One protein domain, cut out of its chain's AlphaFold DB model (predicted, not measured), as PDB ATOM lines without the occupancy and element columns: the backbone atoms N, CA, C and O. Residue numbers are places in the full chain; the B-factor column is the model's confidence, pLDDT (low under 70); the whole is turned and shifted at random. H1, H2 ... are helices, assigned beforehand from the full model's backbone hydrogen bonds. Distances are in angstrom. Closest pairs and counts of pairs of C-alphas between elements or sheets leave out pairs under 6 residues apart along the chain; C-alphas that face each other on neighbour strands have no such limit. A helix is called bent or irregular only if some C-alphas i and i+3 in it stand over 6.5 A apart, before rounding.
ATOM      1  N   ASN A   2      -0.582 -24.361 -29.560       76.31
ATOM      2  CA  ASN A   2      -1.838 -23.632 -29.755       76.31
ATOM      3  C   ASN A   2      -2.034 -22.698 -28.556       76.31
ATOM      4  O   ASN A   2      -2.406 -23.170 -27.486       76.31
ATOM      5  N   ILE A   3      -1.688 -21.418 -28.711       83.00
ATOM      6  CA  ILE A   3      -1.842 -20.407 -27.658       83.00
ATOM      7  C   ILE A   3      -3.220 -19.772 -27.843       83.00
ATOM      8  O   ILE A   3      -3.465 -19.091 -28.842       83.00
ATOM      9  N   GLN A   4      -4.122 -20.014 -26.894       90.00
ATOM     10  CA  GLN A   4      -5.366 -19.257 -26.817       90.00
ATOM     11  C   GLN A   4      -5.024 -17.831 -26.387       90.00
ATOM     12  O   GLN A   4      -4.310 -17.633 -25.408       90.00
ATOM     13  N   HIS A   5      -5.478 -16.843 -27.152       90.88
ATOM     14  CA  HIS A   5      -5.205 -15.438 -26.881       90.88
ATOM     15  C   HIS A   5      -6.454 -14.599 -27.132       90.88
ATOM     16  O   HIS A   5      -7.351 -14.987 -27.880       90.88
ATOM     17  N   SER A   6      -6.502 -13.438 -26.495       91.50
ATOM     18  CA  SER A   6      -7.500 -12.401 -26.732       91.50
ATOM     19  C   SER A   6      -6.787 -11.056 -26.715       91.50
ATOM     20  O   SER A   6      -5.885 -10.848 -25.908       91.50
ATOM     21  N   ILE A   7      -7.155 -10.176 -27.644       90.81
ATOM     22  CA  ILE A   7      -6.639  -8.807 -27.723       90.81
ATOM     23  C   ILE A   7      -7.768  -7.894 -27.268       90.81
ATOM     24  O   ILE A   7      -8.896  -8.045 -27.735       90.81
ATOM     25  N   MET A   8      -7.462  -6.990 -26.344       88.81
ATOM     26  CA  MET A   8      -8.432  -6.087 -25.735       88.81
ATOM     27  C   MET A   8      -7.875  -4.679 -25.703       88.81
ATOM     28  O   MET A   8      -6.702  -4.478 -25.376       88.81
ATOM     29  N   ASP A   9      -8.749  -3.726 -25.993       87.44
ATOM     30  CA  ASP A   9      -8.513  -2.321 -25.719       87.44
ATOM     31  C   ASP A   9      -9.026  -1.966 -24.321       87.44
ATOM     32  O   ASP A   9      -9.860  -2.661 -23.745       87.44
ATOM     33  N   ASP A  10      -8.550  -0.844 -23.784       82.31
ATOM     34  CA  ASP A  10      -8.893  -0.388 -22.430       82.31
ATOM     35  C   ASP A  10     -10.407  -0.190 -22.214       82.31
ATOM     36  O   ASP A  10     -10.929  -0.364 -21.117       82.31
ATOM     37  N   GLN A  11     -11.131   0.143 -23.287       81.62
ATOM     38  CA  GLN A  11     -12.583   0.349 -23.259       81.62
ATOM     39  C   GLN A  11     -13.378  -0.965 -23.208       81.62
ATOM     40  O   GLN A  11     -14.536  -0.945 -22.797       81.62
ATOM     41  N   ASP A  12     -12.748  -2.082 -23.581       84.38
ATOM     42  CA  ASP A  12     -13.366  -3.402 -23.736       84.38
ATOM     43  C   ASP A  12     -12.763  -4.437 -22.767       84.38
ATOM     44  O   ASP A  12     -12.837  -5.645 -23.004       84.38
ATOM     45  N   LEU A  13     -12.131  -3.982 -21.678       83.69
ATOM     46  CA  LEU A  13     -11.550  -4.874 -20.676       83.69
ATOM     47  C   LEU A  13     -12.636  -5.705 -19.983       83.69
ATOM     48  O   LEU A  13     -13.558  -5.170 -19.366       83.69
ATOM     49  N   ASP A  14     -12.479  -7.026 -20.048       88.88
ATOM     50  CA  ASP A  14     -13.346  -7.996 -19.382       88.88
ATOM     51  C   ASP A  14     -12.586  -8.696 -18.249       88.88
ATOM     52  O   ASP A  14     -11.712  -9.541 -18.478       88.88
ATOM     53  N   ASP A  15     -12.945  -8.363 -17.010       89.62
ATOM     54  CA  ASP A  15     -12.356  -8.948 -15.804       89.62
ATOM     55  C   ASP A  15     -12.484 -10.474 -15.748       89.62
ATOM     56  O   ASP A  15     -11.607 -11.131 -15.189       89.62
ATOM     57  N   ALA A  16     -13.527 -11.070 -16.338       91.19
ATOM     58  CA  ALA A  16     -13.667 -12.522 -16.354       91.19
ATOM     59  C   ALA A  16     -12.555 -13.177 -17.186       91.19
ATOM     60  O   ALA A  16     -11.989 -14.190 -16.774       91.19
ATOM     61  N   ILE A  17     -12.191 -12.568 -18.318       91.56
ATOM     62  CA  ILE A  17     -11.114 -13.063 -19.181       91.56
ATOM     63  C   ILE A  17      -9.745 -12.803 -18.538       91.56
ATOM     64  O   ILE A  17      -8.889 -13.686 -18.543       91.56
ATOM     65  N   LEU A  18      -9.530 -11.634 -17.925       92.69
ATOM     66  CA  LEU A  18      -8.284 -11.334 -17.199       92.69
ATOM     67  C   LEU A  18      -8.081 -12.272 -15.992       92.69
ATOM     68  O   LEU A  18      -6.960 -12.707 -15.692       92.69
ATOM     69  N   ALA A  19      -9.167 -12.616 -15.297       93.25
ATOM     70  CA  ALA A  19      -9.156 -13.558 -14.186       93.25
ATOM     71  C   ALA A  19      -8.854 -14.999 -14.630       93.25
ATOM     72  O   ALA A  19      -8.171 -15.706 -13.886       93.25
ATOM     73  N   ASP A  20      -9.281 -15.409 -15.826       94.81
ATOM     74  CA  ASP A  20      -9.003 -16.738 -16.393       94.81
ATOM     75  C   ASP A  20      -7.614 -16.836 -17.054       94.81
ATOM     76  O   ASP A  20      -6.999 -17.896 -17.051       94.81
ATOM     77  N   ALA A  21      -7.065 -15.724 -17.557       95.12
ATOM     78  CA  ALA A  21      -5.780 -15.713 -18.256       95.12
ATOM     79  C   ALA A  21      -4.604 -16.198 -17.383       95.12
ATOM     80  O   ALA A  21      -4.439 -15.758 -16.242       95.12
ATOM     81  N   ASP A  22      -3.725 -17.027 -17.952       94.25
ATOM     82  CA  ASP A  22      -2.471 -17.446 -17.306       94.25
ATOM     83  C   ASP A  22      -1.416 -16.327 -17.302       94.25
ATOM     84  O   ASP A  22      -0.656 -16.161 -16.346       94.25
ATOM     85  N   VAL A  23      -1.360 -15.560 -18.394       94.81
ATOM     86  CA  VAL A  23      -0.401 -14.473 -18.617       94.81
ATOM     87  C   VAL A  23      -1.115 -13.307 -19.285       94.81
ATOM     88  O   VAL A  23      -1.911 -13.497 -20.200       94.81
ATOM     89  N   ILE A  24      -0.784 -12.091 -18.854       95.00
ATOM     90  CA  ILE A  24      -1.279 -10.848 -19.441       95.00
ATOM     91  C   ILE A  24      -0.086 -10.080 -20.011       95.00
ATOM     92  O   ILE A  24       0.849  -9.736 -19.288       95.00
ATOM     93  N   LEU A  25      -0.117  -9.794 -21.313       92.88
ATOM     94  CA  LEU A  25       0.875  -8.945 -21.970       92.88
ATOM     95  C   LEU A  25       0.314  -7.537 -22.090       92.88
ATOM     96  O   LEU A  25      -0.677  -7.309 -22.780       92.88
ATOM     97  N   VAL A  26       0.949  -6.594 -21.403       89.81
ATOM     98  CA  VAL A  26       0.494  -5.207 -21.368       89.81
ATOM     99  C   VAL A  26       1.373  -4.362 -22.280       89.81
ATOM    100  O   VAL A  26       2.601  -4.422 -22.216       89.81
ATOM    101  N   SER A  27       0.739  -3.558 -23.134       85.44
ATOM    102  CA  SER A  27       1.454  -2.599 -23.976       85.44
ATOM    103  C   SER A  27       2.209  -1.576 -23.110       85.44
ATOM    104  O   SER A  27       1.647  -1.095 -22.120       85.44
ATOM    105  N   PRO A  28       3.433  -1.157 -23.488       78.31
ATOM    106  CA  PRO A  28       4.188  -0.132 -22.763       78.31
ATOM    107  C   PRO A  28       3.435   1.188 -22.532       78.31
ATOM    108  O   PRO A  28       3.753   1.921 -21.601       78.31
ATOM    109  N   GLY A  29       2.427   1.497 -23.359       80.88
ATOM    110  CA  GLY A  29       1.598   2.697 -23.207       80.88
ATOM    111  C   GLY A  29       0.667   2.684 -21.987       80.88
ATOM    112  O   GLY A  29       0.186   3.741 -21.579       80.88
ATOM    113  N   VAL A  30       0.417   1.520 -21.377       86.00
ATOM    114  CA  VAL A  30      -0.433   1.405 -20.186       86.00
ATOM    115  C   VAL A  30       0.406   1.681 -18.940       86.00
ATOM    116  O   VAL A  30       1.331   0.934 -18.613       86.00
ATOM    117  N   LYS A  31       0.068   2.762 -18.235       85.62
ATOM    118  CA  LYS A  31       0.777   3.221 -17.031       85.62
ATOM    119  C   LYS A  31       0.603   2.257 -15.862       85.62
ATOM    120  O   LYS A  31      -0.467   1.676 -15.700       85.62
ATOM    121  N   GLN A  32       1.593   2.189 -14.972       84.31
ATOM    122  CA  GLN A  32       1.512   1.370 -13.755       84.31
ATOM    123  C   GLN A  32       0.356   1.759 -12.813       84.31
ATOM    124  O   GLN A  32      -0.105   0.939 -12.026       84.31
ATOM    125  N   SER A  33      -0.155   2.994 -12.893       85.56
ATOM    126  CA  SER A  33      -1.339   3.420 -12.133       85.56
ATOM    127  C   SER A  33      -2.647   2.789 -12.623       85.56
ATOM    128  O   SER A  33      -3.666   2.896 -11.936       85.56
ATOM    129  N   HIS A  34      -2.636   2.155 -13.796       89.44
ATOM    130  CA  HIS A  34      -3.802   1.528 -14.393       89.44
ATOM    131  C   HIS A  34      -4.325   0.363 -13.540       89.44
ATOM    132  O   HIS A  34      -3.544  -0.392 -12.956       89.44
ATOM    133  N   HIS A  35      -5.649   0.187 -13.487       87.81
ATOM    134  CA  HIS A  35      -6.294  -0.803 -12.616       87.81
ATOM    135  C   HIS A  35      -5.819  -2.241 -12.887       87.81
ATOM    136  O   HIS A  35      -5.733  -3.045 -11.961       87.81
ATOM    137  N   ILE A  36      -5.405  -2.540 -14.125       91.44
ATOM    138  CA  ILE A  36      -4.855  -3.849 -14.500       91.44
ATOM    139  C   ILE A  36      -3.633  -4.241 -13.654       91.44
ATOM    140  O   ILE A  36      -3.502  -5.397 -13.260       91.44
ATOM    141  N   TYR A  37      -2.772  -3.282 -13.298       89.19
ATOM    142  CA  TYR A  37      -1.612  -3.533 -12.440       89.19
ATOM    143  C   TYR A  37      -2.015  -3.711 -10.972       89.19
ATOM    144  O   TYR A  37      -1.365  -4.456 -10.241       89.19
ATOM    145  N   GLN A  38      -3.109  -3.083 -10.537       89.00
ATOM    146  CA  GLN A  38      -3.612  -3.224  -9.169       89.00
ATOM    147  C   GLN A  38      -4.211  -4.619  -8.942       89.00
ATOM    148  O   GLN A  38      -3.905  -5.261  -7.938       89.00
ATOM    149  N   SER A  39      -5.007  -5.110  -9.894       92.12
ATOM    150  CA  SER A  39      -5.725  -6.385  -9.767       92.12
ATOM    151  C   SER A  39      -4.918  -7.593 -10.255       92.12
ATOM    152  O   SER A  39      -5.027  -8.680  -9.686       92.12
ATOM    153  N   TYR A  40      -4.081  -7.421 -11.284       94.38
ATOM    154  CA  TYR A  40      -3.482  -8.542 -12.018       94.38
ATOM    155  C   TYR A  40      -1.959  -8.464 -12.183       94.38
ATOM    156  O   TYR A  40      -1.400  -9.220 -12.976       94.38
ATOM    157  N   SER A  41      -1.250  -7.626 -11.416       91.44
ATOM    158  CA  SER A  41       0.226  -7.498 -11.484       91.44
ATOM    159  C   SER A  41       0.988  -8.826 -11.481       91.44
ATOM    160  O   SER A  41       1.985  -8.958 -12.183       91.44
ATOM    161  N   HIS A  42       0.516  -9.829 -10.740       92.00
ATOM    162  CA  HIS A  42       1.145 -11.150 -10.659       92.00
ATOM    163  C   HIS A  42       1.082 -11.967 -11.965       92.00
ATOM    164  O   HIS A  42       1.867 -12.903 -12.124       92.00
ATOM    165  N   LYS A  43       0.178 -11.620 -12.890       94.56
ATOM    166  CA  LYS A  43       0.022 -12.249 -14.213       94.56
ATOM    167  C   LYS A  43       0.681 -11.453 -15.337       94.56
ATOM    168  O   LYS A  43       0.843 -11.976 -16.439       94.56
ATOM    169  N   ILE A  44       1.027 -10.191 -15.083       93.75
ATOM    170  CA  ILE A  44       1.589  -9.308 -16.102       93.75
ATOM    171  C   ILE A  44       3.030  -9.721 -16.407       93.75
ATOM    172  O   ILE A  44       3.855  -9.875 -15.506       93.75
ATOM    173  N   GLN A  45       3.334  -9.884 -17.693       94.19
ATOM    174  CA  GLN A  45       4.676 -10.190 -18.180       94.19
ATOM    175  C   GLN A  45       5.063  -9.258 -19.328       94.19
ATOM    176  O   GLN A  45       4.222  -8.837 -20.122       94.19
ATOM    177  N   SER A  46       6.360  -8.956 -19.431       93.75
ATOM    178  CA  SER A  46       6.915  -8.355 -20.642       93.75
ATOM    179  C   SER A  46       7.000  -9.394 -21.766       93.75
ATOM    180  O   SER A  46       7.010 -10.601 -21.509       93.75
TER     181      SER A  46
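What this domain is: This is residues 2 to 46 of the 232 residues of the protein "Mur_ligase_M domain-containing protein" of Candidatus Gracilibacteria bacterium (UniProt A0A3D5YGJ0). The printed part has little regular structure: two short helices, H1 then H2, lie side by side and run the same way, amid long loops. Residues 2 to 14 lead into H1, residues 21 to 34 join the helices, and after H2 residues 44 to 45 pair, parallel, with residues 24 to 25. The class is all helix, with no named strand and 15 of 45 printed residues in named elements. It is compact, with a radius of gyration of the C-alphas of 10.1 A and spans of 31 by 21 by 17 A.

How they stand to each other: H1, residues 15 to 20, and H2, residues 35 to 43, are close but not clearly touching; their closest C-alphas, of Leu 18 and Tyr 40, are 7.6 A apart. They run the same way at a shallow tilt of 3 degrees. Every O i to N i+4 pair is within hydrogen-bond range in H1, and 3 of 5 in H2.

Where its parts are: H1 begins at C-alpha 15 (-12.356, -8.948, -15.804) and is 8.5 A long. H2, 13.2 A long, ends at C-alpha 43 (0.022, -12.249, -14.213); it is irregular, with C-alphas 39 and 42 8.4 A apart.

The domain as a whole: The C-alphas farthest apart, of Asn 2 and Ser 33, are 32.3 A apart. The link from H1 to H2 is long, with 14 residues. The printed part has no cut, and no printed residue is under 70 in pLDDT.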